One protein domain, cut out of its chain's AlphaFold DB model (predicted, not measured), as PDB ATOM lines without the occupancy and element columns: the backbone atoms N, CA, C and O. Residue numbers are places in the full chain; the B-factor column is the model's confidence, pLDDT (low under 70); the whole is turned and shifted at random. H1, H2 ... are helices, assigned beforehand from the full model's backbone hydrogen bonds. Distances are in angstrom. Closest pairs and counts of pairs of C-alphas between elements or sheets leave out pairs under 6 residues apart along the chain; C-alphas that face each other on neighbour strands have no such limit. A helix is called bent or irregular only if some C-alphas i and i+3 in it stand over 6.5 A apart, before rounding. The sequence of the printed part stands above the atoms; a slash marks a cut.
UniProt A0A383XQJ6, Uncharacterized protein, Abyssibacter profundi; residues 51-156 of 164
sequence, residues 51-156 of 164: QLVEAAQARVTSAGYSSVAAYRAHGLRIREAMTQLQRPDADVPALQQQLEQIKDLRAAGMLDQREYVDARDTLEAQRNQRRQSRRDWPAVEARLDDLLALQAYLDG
ATOM      1  N   GLN A  51      94.276  -9.760  28.000       76.56
ATOM      2  CA  GLN A  51      93.286  -9.904  29.075       76.56
ATOM      3  C   GLN A  51      92.342  -8.697  29.152       76.56
ATOM      4  O   GLN A  51      91.189  -8.830  29.553       76.56
ATOM      5  N   LEU A  52      92.783  -7.519  28.695       80.38
ATOM      6  CA  LEU A  52      91.929  -6.331  28.613       80.38
ATOM      7  C   LEU A  52      90.822  -6.474  27.575       80.38
ATOM      8  O   LEU A  52      89.685  -6.068  27.821       80.38
ATOM      9  N   VAL A  53      91.139  -7.064  26.423       83.88
ATOM     10  CA  VAL A  53      90.147  -7.320  25.374       83.88
ATOM     11  C   VAL A  53      89.125  -8.342  25.864       83.88
ATOM     12  O   VAL A  53      87.924  -8.123  25.700       83.88
ATOM     13  N   GLU A  54      89.579  -9.405  26.527       87.06
ATOM     14  CA  GLU A  54      88.703 -10.421  27.119       87.06
ATOM     15  C   GLU A  54      87.818  -9.842  28.226       87.06
ATOM     16  O   GLU A  54      86.608 -10.067  28.223       87.06
ATOM     17  N   ALA A  55      88.373  -9.025  29.124       86.62
ATOM     18  CA  ALA A  55      87.614  -8.364  30.180       86.62
ATOM     19  C   ALA A  55      86.560  -7.402  29.610       86.62
ATOM     20  O   ALA A  55      85.406  -7.415  30.044       86.62
ATOM     21  N   ALA A  56      86.911  -6.602  28.598       87.38
ATOM     22  CA  ALA A  56      85.966  -5.727  27.905       87.38
ATOM     23  C   ALA A  56      84.862  -6.520  27.187       87.38
ATOM     24  O   ALA A  56      83.686  -6.153  27.251       87.38
ATOM     25  N   GLN A  57      85.214  -7.634  26.544       92.06
ATOM     26  CA  GLN A  57      84.248  -8.529  25.917       92.06
ATOM     27  C   GLN A  57      83.331  -9.182  26.956       92.06
ATOM     28  O   GLN A  57      82.123  -9.250  26.737       92.06
ATOM     29  N   ALA A  58      83.864  -9.579  28.112       91.38
ATOM     30  CA  ALA A  58      83.079 -10.121  29.212       91.38
ATOM     31  C   ALA A  58      82.043  -9.108  29.724       91.38
ATOM     32  O   ALA A  58      80.899  -9.490  29.965       91.38
ATOM     33  N   ARG A  59      82.385  -7.809  29.802       94.12
ATOM     34  CA  ARG A  59      81.403  -6.755  30.131       94.12
ATOM     35  C   ARG A  59      80.266  -6.704  29.115       94.12
ATOM     36  O   ARG A  59      79.103  -6.699  29.512       94.12
ATOM     37  N   VAL A  60      80.587  -6.739  27.823       93.75
ATOM     38  CA  VAL A  60      79.586  -6.736  26.745       93.75
ATOM     39  C   VAL A  60      78.666  -7.959  26.828       93.75
ATOM     40  O   VAL A  60      77.445  -7.809  26.781       93.75
ATOM     41  N   THR A  61      79.228  -9.155  27.009       93.12
ATOM     42  CA  THR A  61      78.448 -10.393  27.138       93.12
ATOM     43  C   THR A  61      77.586 -10.388  28.402       93.12
ATOM     44  O   THR A  61      76.416 -10.756  28.342       93.12
ATOM     45  N   SER A  62      78.116  -9.912  29.537       93.06
ATOM     46  CA  SER A  62      77.375  -9.831  30.808       93.06
ATOM     47  C   SER A  62      76.168  -8.895  30.744       93.06
ATOM     48  O   SER A  62      75.167  -9.130  31.414       93.06
ATOM     49  N   ALA A  63      76.228  -7.875  29.887       92.38
ATOM     50  CA  ALA A  63      75.109  -6.982  29.618       92.38
ATOM     51  C   ALA A  63      74.043  -7.603  28.690       92.38
ATOM     52  O   ALA A  63      73.048  -6.956  28.371       92.38
ATOM     53  N   GLY A  64      74.224  -8.846  28.233       92.31
ATOM     54  CA  GLY A  64      73.259  -9.557  27.393       92.31
ATOM     55  C   GLY A  64      73.354  -9.233  25.901       92.31
ATOM     56  O   GLY A  64      72.407  -9.493  25.158       92.31
ATOM     57  N   TYR A  65      74.470  -8.665  25.432       91.94
ATOM     58  CA  TYR A  65      74.736  -8.563  23.996       91.94
ATOM     59  C   TYR A  65      75.227  -9.904  23.447       91.94
ATOM     60  O   TYR A  65      76.104 -10.543  24.023       91.94
ATOM     61  N   SER A  66      74.724 -10.292  22.274       91.06
ATOM     62  CA  SER A  66      75.137 -11.525  21.589       91.06
ATOM     63  C   SER A  66      76.574 -11.482  21.059       91.06
ATOM     64  O   SER A  66      77.166 -12.521  20.787       91.06
ATOM     65  N   SER A  67      77.134 -10.285  20.864       92.00
ATOM     66  CA  SER A  67      78.507 -10.080  20.398       92.00
ATOM     67  C   SER A  67      78.972  -8.637  20.617       92.00
ATOM     68  O   SER A  67      78.166  -7.710  20.737       92.00
ATOM     69  N   VAL A  68      80.291  -8.421  20.554       91.50
ATOM     70  CA  VAL A  68      80.888  -7.071  20.505       91.50
ATOM     71  C   VAL A  68      80.407  -6.290  19.278       91.50
ATOM     72  O   VAL A  68      80.199  -5.081  19.362       91.50
ATOM     73  N   ALA A  69      80.179  -6.967  18.147       91.56
ATOM     74  CA  ALA A  69      79.641  -6.343  16.942       91.56
ATOM     75  C   ALA A  69      78.216  -5.811  17.160       91.56
ATOM     76  O   ALA A  69      77.936  -4.671  16.794       91.56
ATOM     77  N   ALA A  70      77.345  -6.582  17.823       90.19
ATOM     78  CA  ALA A  70      75.990  -6.147  18.165       90.19
ATOM     79  C   ALA A  70      76.002  -4.934  19.110       90.19
ATOM     80  O   ALA A  70      75.267  -3.970  18.897       90.19
ATOM     81  N   TYR A  71      76.888  -4.938  20.109       94.19
ATOM     82  CA  TYR A  71      77.093  -3.794  21.000       94.19
ATOM     83  C   TYR A  71      77.560  -2.533  20.254       94.19
ATOM     84  O   TYR A  71      77.020  -1.445  20.468       94.19
ATOM     85  N   ARG A  72      78.522  -2.667  19.332       93.31
ATOM     86  CA  ARG A  72      78.998  -1.546  18.501       93.31
ATOM     87  C   ARG A  72      77.908  -1.018  17.570       93.31
ATOM     88  O   ARG A  72      77.743   0.193  17.481       93.31
ATOM     89  N   ALA A  73      77.149  -1.901  16.921       91.06
ATOM     90  CA  ALA A  73      76.041  -1.515  16.049       91.06
ATOM     91  C   ALA A  73      74.955  -0.739  16.814       91.06
ATOM     92  O   ALA A  73      74.458   0.277  16.333       91.06
ATOM     93  N   HIS A  74      74.650  -1.160  18.045       93.38
ATOM     94  CA  HIS A  74      73.743  -0.432  18.930       93.38
ATOM     95  C   HIS A  74      74.288   0.973  19.259       93.38
ATOM     96  O   HIS A  74      73.573   1.963  19.113       93.38
ATOM     97  N   GLY A  75      75.579   1.091  19.586       94.50
ATOM     98  CA  GLY A  75      76.213   2.395  19.818       94.50
ATOM     99  C   GLY A  75      76.207   3.325  18.601       94.50
ATOM    100  O   GLY A  75      76.060   4.535  18.759       94.50
ATOM    101  N   LEU A  76      76.318   2.782  17.383       93.19
ATOM    102  CA  LEU A  76      76.207   3.570  16.150       93.19
ATOM    103  C   LEU A  76      74.805   4.162  15.975       93.19
ATOM    104  O   LEU A  76      74.696   5.337  15.634       93.19
ATOM    105  N   ARG A  77      73.747   3.392  16.263       92.62
ATOM    106  CA  ARG A  77      72.359   3.891  16.225       92.62
ATOM    107  C   ARG A  77      72.147   5.048  17.199       92.62
ATOM    108  O   ARG A  77      71.622   6.083  16.802       92.62
ATOM    109  N   ILE A  78      72.618   4.898  18.440       94.75
ATOM    110  CA  ILE A  78      72.519   5.944  19.470       94.75
ATOM    111  C   ILE A  78      73.278   7.200  19.034       94.75
ATOM    112  O   ILE A  78      72.726   8.296  19.075       94.75
ATOM    113  N   ARG A  79      74.518   7.061  18.545       92.00
ATOM    114  CA  ARG A  79      75.329   8.198  18.083       92.00
ATOM    115  C   ARG A  79      74.702   8.930  16.897       92.00
ATOM    116  O   ARG A  79      74.744  10.160  16.853       92.00
ATOM    117  N   GLU A  80      74.142   8.194  15.941       89.38
ATOM    118  CA  GLU A  80      73.431   8.776  14.800       89.38
ATOM    119  C   GLU A  80      72.212   9.570  15.279       89.38
ATOM    120  O   GLU A  80      72.074  10.741  14.938       89.38
ATOM    121  N   ALA A  81      71.370   8.979  16.131       91.44
ATOM    122  CA  ALA A  81      70.216   9.663  16.707       91.44
ATOM    123  C   ALA A  81      70.621  10.917  17.503       91.44
ATOM    124  O   ALA A  81      70.046  11.980  17.294       91.44
ATOM    125  N   MET A  82      71.668  10.843  18.334       92.25
ATOM    126  CA  MET A  82      72.204  12.006  19.055       92.25
ATOM    127  C   MET A  82      72.682  13.112  18.109       92.25
ATOM    128  O   MET A  82      72.487  14.292  18.394       92.25
ATOM    129  N   THR A  83      73.350  12.748  17.011       88.44
ATOM    130  CA  THR A  83      73.857  13.712  16.020       88.44
ATOM    131  C   THR A  83      72.698  14.429  15.339       88.44
ATOM    132  O   THR A  83      72.717  15.651  15.211       88.44
ATOM    133  N   GLN A  84      71.672  13.670  14.964       84.81
ATOM    134  CA  GLN A  84      70.470  14.161  14.300       84.81
ATOM    135  C   GLN A  84      69.592  15.028  15.212       84.81
ATOM    136  O   GLN A  84      69.055  16.034  14.766       84.81
ATOM    137  N   LEU A  85      69.492  14.700  16.502       87.81
ATOM    138  CA  LEU A  85      68.793  15.537  17.486       87.81
ATOM    139  C   LEU A  85      69.514  16.875  17.716       87.81
ATOM    140  O   LEU A  85      68.874  17.914  17.833       87.81
ATOM    141  N   GLN A  86      70.850  16.869  17.736       85.31
ATOM    142  CA  GLN A  86      71.654  18.089  17.895       85.31
ATOM    143  C   GLN A  86      71.742  18.936  16.617       85.31
ATOM    144  O   GLN A  86      72.036  20.130  16.682       85.31
ATOM    145  N   ARG A  87      71.524  18.330  15.449       79.19
ATOM    146  CA  ARG A  87      71.479  18.997  14.143       79.19
ATOM    147  C   ARG A  87      70.253  18.499  13.384       79.19
ATOM    148  O   ARG A  87      70.408  17.633  12.524       79.19
ATOM    149  N   PRO A  88      69.055  19.023  13.699       64.94
ATOM    150  CA  PRO A  88      67.826  18.572  13.069       64.94
ATOM    151  C   PRO A  88      67.943  18.701  11.550       64.94
ATOM    152  O   PRO A  88      68.091  19.804  11.025       64.94
ATOM    153  N   ASP A  89      67.927  17.556  10.865       63.72
ATOM    154  CA  ASP A  89      68.055  17.413   9.414       63.72
ATOM    155  C   ASP A  89      67.198  18.451   8.651       63.72
ATOM    156  O   ASP A  89      65.975  18.304   8.545       63.72
ATOM    157  N   ALA A  90      67.838  19.446   8.029       56.00
ATOM    158  CA  ALA A  90      67.208  20.318   7.027       56.00
ATOM    159  C   ALA A  90      66.954  19.587   5.684       56.00
ATOM    160  O   ALA A  90      66.275  20.099   4.795       56.00
ATOM    161  N   ASP A  91      67.463  18.358   5.540       64.44
ATOM    162  CA  ASP A  91      67.810  17.778   4.238       64.44
ATOM    163  C   ASP A  91      66.857  16.683   3.724       64.44
ATOM    164  O   ASP A  91      67.111  16.093   2.675       64.44
ATOM    165  N   VAL A  92      65.753  16.361   4.410       65.62
ATOM    166  CA  VAL A  92      64.822  15.323   3.903       65.62
ATOM    167  C   VAL A  92      64.157  15.705   2.575       65.62
ATOM    168  O   VAL A  92      64.119  14.852   1.681       65.62
ATOM    169  N   PRO A  93      63.682  16.951   2.382       72.44
ATOM    170  CA  PRO A  93      63.247  17.402   1.064       72.44
ATOM    171  C   PRO A  93      64.376  17.317   0.024       72.44
ATOM    172  O   PRO A  93      64.133  16.888  -1.101       72.44
ATOM    173  N   ALA A  94      65.615  17.633   0.417       80.69
ATOM    174  CA  ALA A  94      66.778  17.590  -0.469       80.69
ATOM    175  C   ALA A  94      67.116  16.161  -0.926       80.69
ATOM    176  O   ALA A  94      67.417  15.942  -2.095       80.69
ATOM    177  N   LEU A  95      67.001  15.165  -0.045       82.31
ATOM    178  CA  LEU A  95      67.304  13.773  -0.379       82.31
ATOM    179  C   LEU A  95      66.241  13.157  -1.304       82.31
ATOM    180  O   LEU A  95      66.564  12.389  -2.210       82.31
ATOM    181  N   GLN A  96      64.970  13.539  -1.129       85.12
ATOM    182  CA  GLN A  96      63.916  13.186  -2.085       85.12
ATOM    183  C   GLN A  96      64.152  13.866  -3.441       85.12
ATOM    184  O   GLN A  96      63.996  13.222  -4.476       85.12
ATOM    185  N   GLN A  97      64.572  15.133  -3.445       88.75
ATOM    186  CA  GLN A  97      64.907  15.857  -4.670       88.75
ATOM    187  C   GLN A  97      66.089  15.218  -5.414       88.75
ATOM    188  O   GLN A  97      66.033  15.078  -6.632       88.75
ATOM    189  N   GLN A  98      67.125  14.770  -4.701       88.69
ATOM    190  CA  GLN A  98      68.264  14.048  -5.282       88.69
ATOM    191  C   GLN A  98      67.841  12.722  -5.927       88.69
ATOM    192  O   GLN A  98      68.308  12.398  -7.016       88.69
ATOM    193  N   LEU A  99      66.929  11.977  -5.288       90.38
ATOM    194  CA  LEU A  99      66.384  10.734  -5.844       90.38
ATOM    195  C   LEU A  99      65.601  10.966  -7.142       90.38
ATOM    196  O   LEU A  99      65.698  10.147  -8.050       90.38
ATOM    197  N   GLU A 100      64.836  12.055  -7.247       91.81
ATOM    198  CA  GLU A 100      64.166  12.401  -8.508       91.81
ATOM    199  C   GLU A 100      65.174  12.875  -9.568       91.81
ATOM    200  O   GLU A 100      65.135  12.397 -10.698       91.81
ATOM    201  N   GLN A 101      66.166  13.693  -9.197       93.25
ATOM    202  CA  GLN A 101      67.201  14.158 -10.129       93.25
ATOM    203  C   GLN A 101      67.978  13.014 -10.791       93.25
ATOM    204  O   GLN A 101      68.220  13.060 -11.994       93.25
ATOM    205  N   ILE A 102      68.362  11.967 -10.053       94.31
ATOM    206  CA  ILE A 102      69.088  10.839 -10.661       94.31
ATOM    207  C   ILE A 102      68.204  10.016 -11.613       94.31
ATOM    208  O   ILE A 102      68.719   9.445 -12.575       94.31
ATOM    209  N   LYS A 103      66.881   9.975 -11.389       93.31
ATOM    210  CA  LYS A 103      65.932   9.344 -12.323       93.31
ATOM    211  C   LYS A 103      65.819  10.162 -13.601       93.31
ATOM    212  O   LYS A 103      65.864   9.581 -14.682       93.31
ATOM    213  N   ASP A 104      65.736  11.484 -13.477       94.69
ATOM    214  CA  ASP A 104      65.675  12.392 -14.622       94.69
ATOM    215  C   ASP A 104      66.955  12.299 -15.465       94.69
ATOM    216  O   ASP A 104      66.889  12.156 -16.686       94.69
ATOM    217  N   LEU A 105      68.129  12.274 -14.825       93.44
ATOM    218  CA  LEU A 105      69.417  12.082 -15.503       93.44
ATOM    219  C   LEU A 105      69.503  10.723 -16.213       93.44
ATOM    220  O   LEU A 105      70.034  10.637 -17.324       93.44
ATOM    221  N   ARG A 106      68.951   9.661 -15.614       93.12
ATOM    222  CA  ARG A 106      68.863   8.346 -16.261       93.12
ATOM    223  C   ARG A 106      67.926   8.372 -17.468       93.12
ATOM    224  O   ARG A 106      68.286   7.834 -18.513       93.12
ATOM    225  N   ALA A 107      66.762   9.011 -17.350       92.69
ATOM    226  CA  ALA A 107      65.797   9.156 -18.441       92.69
ATOM    227  C   ALA A 107      66.354   9.992 -19.606       92.69
ATOM    228  O   ALA A 107      66.091   9.686 -20.766       92.69
ATOM    229  N   ALA A 108      67.181  10.996 -19.305       94.38
ATOM    230  CA  ALA A 108      67.892  11.812 -20.286       94.38
ATOM    231  C   ALA A 108      69.114  11.111 -20.919       94.38
ATOM    232  O   ALA A 108      69.775  11.694 -21.777       94.38
ATOM    233  N   GLY A 109      69.447   9.883 -20.500       92.06
ATOM    234  CA  GLY A 109      70.610   9.141 -20.997       92.06
ATOM    235  C   GLY A 109      71.960   9.682 -20.510       92.06
ATOM    236  O   GLY A 109      72.990   9.335 -21.079       92.06
ATOM    237  N   MET A 110      71.965  10.527 -19.472       92.44
ATOM    238  CA  MET A 110      73.169  11.148 -18.903       92.44
ATOM    239  C   MET A 110      73.858  10.286 -17.837       92.44
ATOM    240  O   MET A 110      74.982  10.590 -17.453       92.44
ATOM    241  N   LEU A 111      73.184   9.237 -17.358       92.06
ATOM    242  CA  LEU A 111      73.737   8.218 -16.465       92.06
ATOM    243  C   LEU A 111      73.610   6.850 -17.119       92.06
ATOM    244  O   LEU A 111      72.533   6.489 -17.623       92.06
ATOM    245  N   ASP A 112      74.677   6.060 -17.066       93.12
ATOM    246  CA  ASP A 112      74.589   4.658 -17.443       93.12
ATOM    247  C   ASP A 112      73.796   3.841 -16.396       93.12
ATOM    248  O   ASP A 112      73.405   4.327 -15.330       93.12
ATOM    249  N   GLN A 113      73.462   2.588 -16.728       91.12
ATOM    250  CA  GLN A 113      72.639   1.755 -15.845       91.12
ATOM    251  C   GLN A 113      73.331   1.456 -14.511       91.12
ATOM    252  O   GLN A 113      72.649   1.312 -13.498       91.12
ATOM    253  N   ARG A 114      74.658   1.321 -14.515       93.75
ATOM    254  CA  ARG A 114      75.440   0.987 -13.330       93.75
ATOM    255  C   ARG A 114      75.557   2.203 -12.419       93.75
ATOM    256  O   ARG A 114      75.234   2.094 -11.245       93.75
ATOM    257  N   GLU A 115      75.913   3.356 -12.975       91.38
ATOM    258  CA  GLU A 115      76.002   4.629 -12.255       91.38
ATOM    259  C   GLU A 115      74.668   5.002 -11.602       91.38
ATOM    260  O   GLU A 115      74.631   5.427 -10.447       91.38
ATOM    261  N   TYR A 116      73.557   4.791 -12.313       92.38
ATOM    262  CA  TYR A 116      72.224   5.009 -11.757       92.38
ATOM    263  C   TYR A 116      71.924   4.083 -10.572       92.38
ATOM    264  O   TYR A 116      71.412   4.549  -9.554       92.38
ATOM    265  N   VAL A 117      72.225   2.784 -10.690       92.69
ATOM    266  CA  VAL A 117      71.986   1.815  -9.608       92.69
ATOM    267  C   VAL A 117      72.832   2.161  -8.386       92.69
ATOM    268  O   VAL A 117      72.279   2.271  -7.295       92.69
ATOM    269  N   ASP A 118      74.124   2.434  -8.569       92.31
ATOM    270  CA  ASP A 118      75.036   2.773  -7.473       92.31
ATOM    271  C   ASP A 118      74.594   4.062  -6.746       92.31
ATOM    272  O   ASP A 118      74.552   4.118  -5.510       92.31
ATOM    273  N   ALA A 119      74.201   5.097  -7.500       89.56
ATOM    274  CA  ALA A 119      73.710   6.356  -6.936       89.56
ATOM    275  C   ALA A 119      72.372   6.181  -6.201       89.56
ATOM    276  O   ALA A 119      72.205   6.679  -5.083       89.56
ATOM    277  N   ARG A 120      71.425   5.449  -6.801       92.50
ATOM    278  CA  ARG A 120      70.124   5.154  -6.188       92.50
ATOM    279  C   ARG A 120      70.301   4.377  -4.894       92.50
ATOM    280  O   ARG A 120      69.745   4.784  -3.880       92.50
ATOM    281  N   ASP A 121      71.077   3.300  -4.914       90.81
ATOM    282  CA  ASP A 121      71.259   2.426  -3.757       90.81
ATOM    283  C   ASP A 121      71.924   3.188  -2.602       90.81
ATOM    284  O   ASP A 121      71.527   3.043  -1.445       90.81
ATOM    285  N   THR A 122      72.859   4.092  -2.915       88.31
ATOM    286  CA  THR A 122      73.466   4.996  -1.928       88.31
ATOM    287  C   THR A 122      72.432   5.934  -1.300       88.31
ATOM    288  O   THR A 122      72.357   6.049  -0.074       88.31
ATOM    289  N   LEU A 123      71.609   6.604  -2.113       88.12
ATOM    290  CA  LEU A 123      70.581   7.524  -1.618       88.12
ATOM    291  C   LEU A 123      69.475   6.787  -0.845       88.12
ATOM    292  O   LEU A 123      69.012   7.263   0.193       88.12
ATOM    293  N   GLU A 124      69.070   5.601  -1.293       88.00
ATOM    294  CA  GLU A 124      68.102   4.761  -0.587       88.00
ATOM    295  C   GLU A 124      68.650   4.255   0.750       88.00
ATOM    296  O   GLU A 124      67.928   4.283   1.751       88.00
ATOM    297  N   ALA A 125      69.930   3.874   0.811       86.25
ATOM    298  CA  ALA A 125      70.593   3.520   2.062       86.25
ATOM    299  C   ALA A 125      70.583   4.695   3.051       86.25
ATOM    300  O   ALA A 125      70.180   4.517   4.204       86.25
ATOM    301  N   GLN A 126      70.911   5.911   2.597       83.31
ATOM    302  CA  GLN A 126      70.836   7.118   3.431       83.31
ATOM    303  C   GLN A 126      69.407   7.394   3.914       83.31
ATOM    304  O   GLN A 126      69.180   7.674   5.094       83.31
ATOM    305  N   ARG A 127      68.409   7.269   3.032       84.12
ATOM    306  CA  ARG A 127      66.994   7.433   3.390       84.12
ATOM    307  C   ARG A 127      66.558   6.424   4.455       84.12
ATOM    308  O   ARG A 127      65.854   6.788   5.398       84.12
ATOM    309  N   ASN A 128      66.963   5.166   4.307       85.25
ATOM    310  CA  ASN A 128      66.648   4.097   5.251       85.25
ATOM    311  C   ASN A 128      67.334   4.321   6.603       85.25
ATOM    312  O   ASN A 128      66.675   4.204   7.635       85.25
ATOM    313  N   GLN A 129      68.602   4.740   6.608       82.50
ATOM    314  CA  GLN A 129      69.326   5.112   7.824       82.50
ATOM    315  C   GLN A 129      68.632   6.259   8.568       82.50
ATOM    316  O   GLN A 129      68.414   6.161   9.773       82.50
ATOM    317  N   ARG A 130      68.201   7.316   7.867       81.44
ATOM    318  CA  ARG A 130      67.468   8.440   8.482       81.44
ATOM    319  C   ARG A 130      66.127   8.010   9.067       81.44
ATOM    320  O   ARG A 130      65.764   8.426  10.164       81.44
ATOM    321  N   ARG A 131      65.383   7.158   8.355       84.12
ATOM    322  CA  ARG A 131      64.132   6.574   8.869       84.12
ATOM    323  C   ARG A 131      64.375   5.763  10.133       84.12
ATOM    324  O   ARG A 131      63.583   5.871  11.062       84.12
ATOM    325  N   GLN A 132      65.446   4.974  10.160       83.69
ATOM    326  CA  GLN A 132      65.827   4.207  11.338       83.69
ATOM    327  C   GLN A 132      66.204   5.130  12.502       83.69
ATOM    328  O   GLN A 132      65.653   4.977  13.584       83.69
ATOM    329  N   SER A 133      67.049   6.138  12.259       84.56
ATOM    330  CA  SER A 133      67.434   7.142  13.258       84.56
ATOM    331  C   SER A 133      66.207   7.809  13.881       84.56
ATOM    332  O   SER A 133      66.065   7.806  15.097       84.56
ATOM    333  N   ARG A 134      65.236   8.252  13.070       86.19
ATOM    334  CA  ARG A 134      63.982   8.850  13.566       86.19
ATOM    335  C   ARG A 134      63.163   7.933  14.473       86.19
ATOM    336  O   ARG A 134      62.475   8.427  15.358       86.19
ATOM    337  N   ARG A 135      63.206   6.615  14.259       89.94
ATOM    338  CA  ARG A 135      62.551   5.653  15.165       89.94
ATOM    339  C   ARG A 135      63.280   5.547  16.502       89.94
ATOM    340  O   ARG A 135      62.648   5.220  17.497       89.94
ATOM    341  N   ASP A 136      64.580   5.813  16.508       91.88
ATOM    342  CA  ASP A 136      65.445   5.739  17.683       91.88
ATOM    343  C   ASP A 136      65.435   7.047  18.494       91.88
ATOM    344  O   ASP A 136      65.791   7.035  19.672       91.88
ATOM    345  N   TRP A 137      64.986   8.160  17.897       91.44
ATOM    346  CA  TRP A 137      64.947   9.479  18.538       91.44
ATOM    347  C   TRP A 137      64.230   9.496  19.883       91.44
ATOM    348  O   TRP A 137      64.853   9.982  20.812       91.44
ATOM    349  N   PRO A 138      63.005   8.961  20.057       92.50
ATOM    350  CA  PRO A 138      62.280   9.152  21.315       92.50
ATOM    351  C   PRO A 138      63.028   8.595  22.533       92.50
ATOM    352  O   PRO A 138      63.070   9.229  23.584       92.50
ATOM    353  N   ALA A 139      63.665   7.430  22.387       93.25
ATOM    354  CA  ALA A 139      64.458   6.832  23.458       93.25
ATOM    355  C   ALA A 139      65.787   7.565  23.691       93.25
ATOM    356  O   ALA A 139      66.245   7.667  24.825       93.25
ATOM    357  N   VAL A 140      66.415   8.076  22.630       94.56
ATOM    358  CA  VAL A 140      67.686   8.810  22.730       94.56
ATOM    359  C   VAL A 140      67.474  10.223  23.272       94.56
ATOM    360  O   VAL A 140      68.271  10.690  24.078       94.56
ATOM    361  N   GLU A 141      66.393  10.885  22.877       94.38
ATOM    362  CA  GLU A 141      65.984  12.208  23.343       94.38
ATOM    363  C   GLU A 141      65.690  12.191  24.844       94.38
ATOM    364  O   GLU A 141      66.203  13.038  25.571       94.38
ATOM    365  N   ALA A 142      64.983  11.165  25.333       94.38
ATOM    366  CA  ALA A 142      64.696  10.986  26.758       94.38
ATOM    367  C   ALA A 142      65.954  10.879  27.646       94.38
ATOM    368  O   ALA A 142      65.874  11.115  28.849       94.38
ATOM    369  N   ARG A 143      67.110  10.526  27.063       93.75
ATOM    370  CA  ARG A 143      68.398  10.337  27.756       93.75
ATOM    371  C   ARG A 143      69.508  11.233  27.203       93.75
ATOM    372  O   ARG A 143      70.684  10.963  27.445       93.75
ATOM    373  N   LEU A 144      69.171  12.269  26.431       94.75
ATOM    374  CA  LEU A 144      70.165  13.026  25.666       94.75
ATOM    375  C   LEU A 144      71.223  13.667  26.572       94.75
ATOM    376  O   LEU A 144      72.416  13.547  26.294       94.75
ATOM    377  N   ASP A 145      70.801  14.278  27.678       93.88
ATOM    378  CA  ASP A 145      71.712  14.915  28.634       93.88
ATOM    379  C   ASP A 145      72.661  13.902  29.287       93.88
ATOM    380  O   ASP A 145      73.869  14.138  29.373       93.88
ATOM    381  N   ASP A 146      72.146  12.732  29.675       95.50
ATOM    382  CA  ASP A 146      72.949  11.656  30.256       95.50
ATOM    383  C   ASP A 146      73.958  11.095  29.248       95.50
ATOM    384  O   ASP A 146      75.104  10.798  29.597       95.50
ATOM    385  N   LEU A 147      73.551  10.956  27.984       95.75
ATOM    386  CA  LEU A 147      74.407  10.495  26.894       95.75
ATOM    387  C   LEU A 147      75.528  11.497  26.598       95.75
ATOM    388  O   LEU A 147      76.679  11.096  26.404       95.75
ATOM    389  N   LEU A 148      75.220  12.796  26.600       94.31
ATOM    390  CA  LEU A 148      76.212  13.861  26.439       94.31
ATOM    391  C   LEU A 148      77.172  13.919  27.633       94.31
ATOM    392  O   LEU A 148      78.384  14.044  27.441       94.31
ATOM    393  N   ALA A 149      76.662  13.765  28.856       95.06
ATOM    394  CA  ALA A 149      77.472  13.700  30.067       95.06
ATOM    395  C   ALA A 149      78.394  12.472  30.084       95.06
ATOM    396  O   ALA A 149      79.570  12.593  30.435       95.06
ATOM    397  N   LEU A 150      77.884  11.307  29.669       95.50
ATOM    398  CA  LEU A 150      78.676  10.093  29.503       95.50
ATOM    399  C   LEU A 150      79.783  10.316  28.470       95.50
ATOM    400  O   LEU A 150      80.940  10.027  28.756       95.50
ATOM    401  N   GLN A 151      79.458  10.868  27.299       94.38
ATOM    402  CA  GLN A 151      80.449  11.165  26.263       94.38
ATOM    403  C   GLN A 151      81.532  12.124  26.781       94.38
ATOM    404  O   GLN A 151      82.714  11.868  26.577       94.38
ATOM    405  N   ALA A 152      81.156  13.182  27.504       94.31
ATOM    406  CA  ALA A 152      82.111  14.118  28.093       94.31
ATOM    407  C   ALA A 152      83.044  13.451  29.117       94.31
ATOM    408  O   ALA A 152      84.240  13.737  29.112       94.31
ATOM    409  N   TYR A 153      82.526  12.549  29.957       94.81
ATOM    410  CA  TYR A 153      83.340  11.769  30.896       94.81
ATOM    411  C   TYR A 153      84.329  10.850  30.166       94.81
ATOM    412  O   TYR A 153      85.522  10.870  30.456       94.81
ATOM    413  N   LEU A 154      83.855  10.099  29.168       92.25
ATOM    414  CA  LEU A 154      84.695   9.194  28.375       92.25
ATOM    415  C   LEU A 154      85.759   9.939  27.549       92.25
ATOM    416  O   LEU A 154      86.811   9.375  27.262       92.25
ATOM    417  N   ASP A 155      85.494  11.191  27.173       93.12
ATOM    418  CA  ASP A 155      86.450  12.072  26.490       93.12
ATOM    419  C   ASP A 155      87.426  12.773  27.460       93.12
ATOM    420  O   ASP A 155      88.253  13.570  27.020       93.12
ATOM    421  N   GLY A 156      87.311  12.551  28.776       92.12
ATOM    422  CA  GLY A 156      88.128  13.221  29.794       92.12
ATOM    423  C   GLY A 156      87.799  14.706  30.001       92.12
ATOM    424  O   GLY A 156      88.575  15.434  30.608       92.12
TER     425      GLY A 156
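Overview. This is residues 51 to 156 of the 164 residues of an uncharacterized protein of Abyssibacter profundi (UniProt A0A383XQJ6). A long helical hairpin, H3 and H4, makes an arm; H2 meets the last part of H4, residues 133 to 141, as an L with its own residues 77 to 85, and at the other end of H2, residues 68 to 71, H1 makes a corner with it. Residues 149 to 156, of which 149 to 154 belong to H5, stick out. The printed part has 106 residues with five named helices, H1 to H5 in order: all helix, only just loose, close to extended, radius of gyration of the C-alphas 19.1 A, spans 58 by 30 by 24 A.

Along the chain. H1, residues 51 to 62, starts at C-alpha 51 (93.286, -9.904, 29.075). H2 is 68 to 86, 26.9 A; H3 92 to 107, 23.2 A; H4 113 to 141, 41.1 A; H5 144 to 154, ending at C-alpha 154 (84.695, 9.194, 28.375). H4 is irregular: C-alphas 135 and 138 are 7.1 A apart.

Arrangement. H1 touches H2 with residues 57 to 61 alone, closest C-alphas Val 60 and Val 68, 6.4 A. H2 touches H4, about perpendicular at 82 degrees, closest C-alphas Ala 81 and Ser 133, 5.1 A. H3 and H4 run opposite ways at 13 degrees. Every O i to N i+4 pair is within hydrogen-bond range in H1, H2 and H5; in H3 11 of 12, in H4 23 of 25.

Size, cuts and confidence. The printed part has no cut; its links are tight. Residues 88 to 92 have pLDDT under 70.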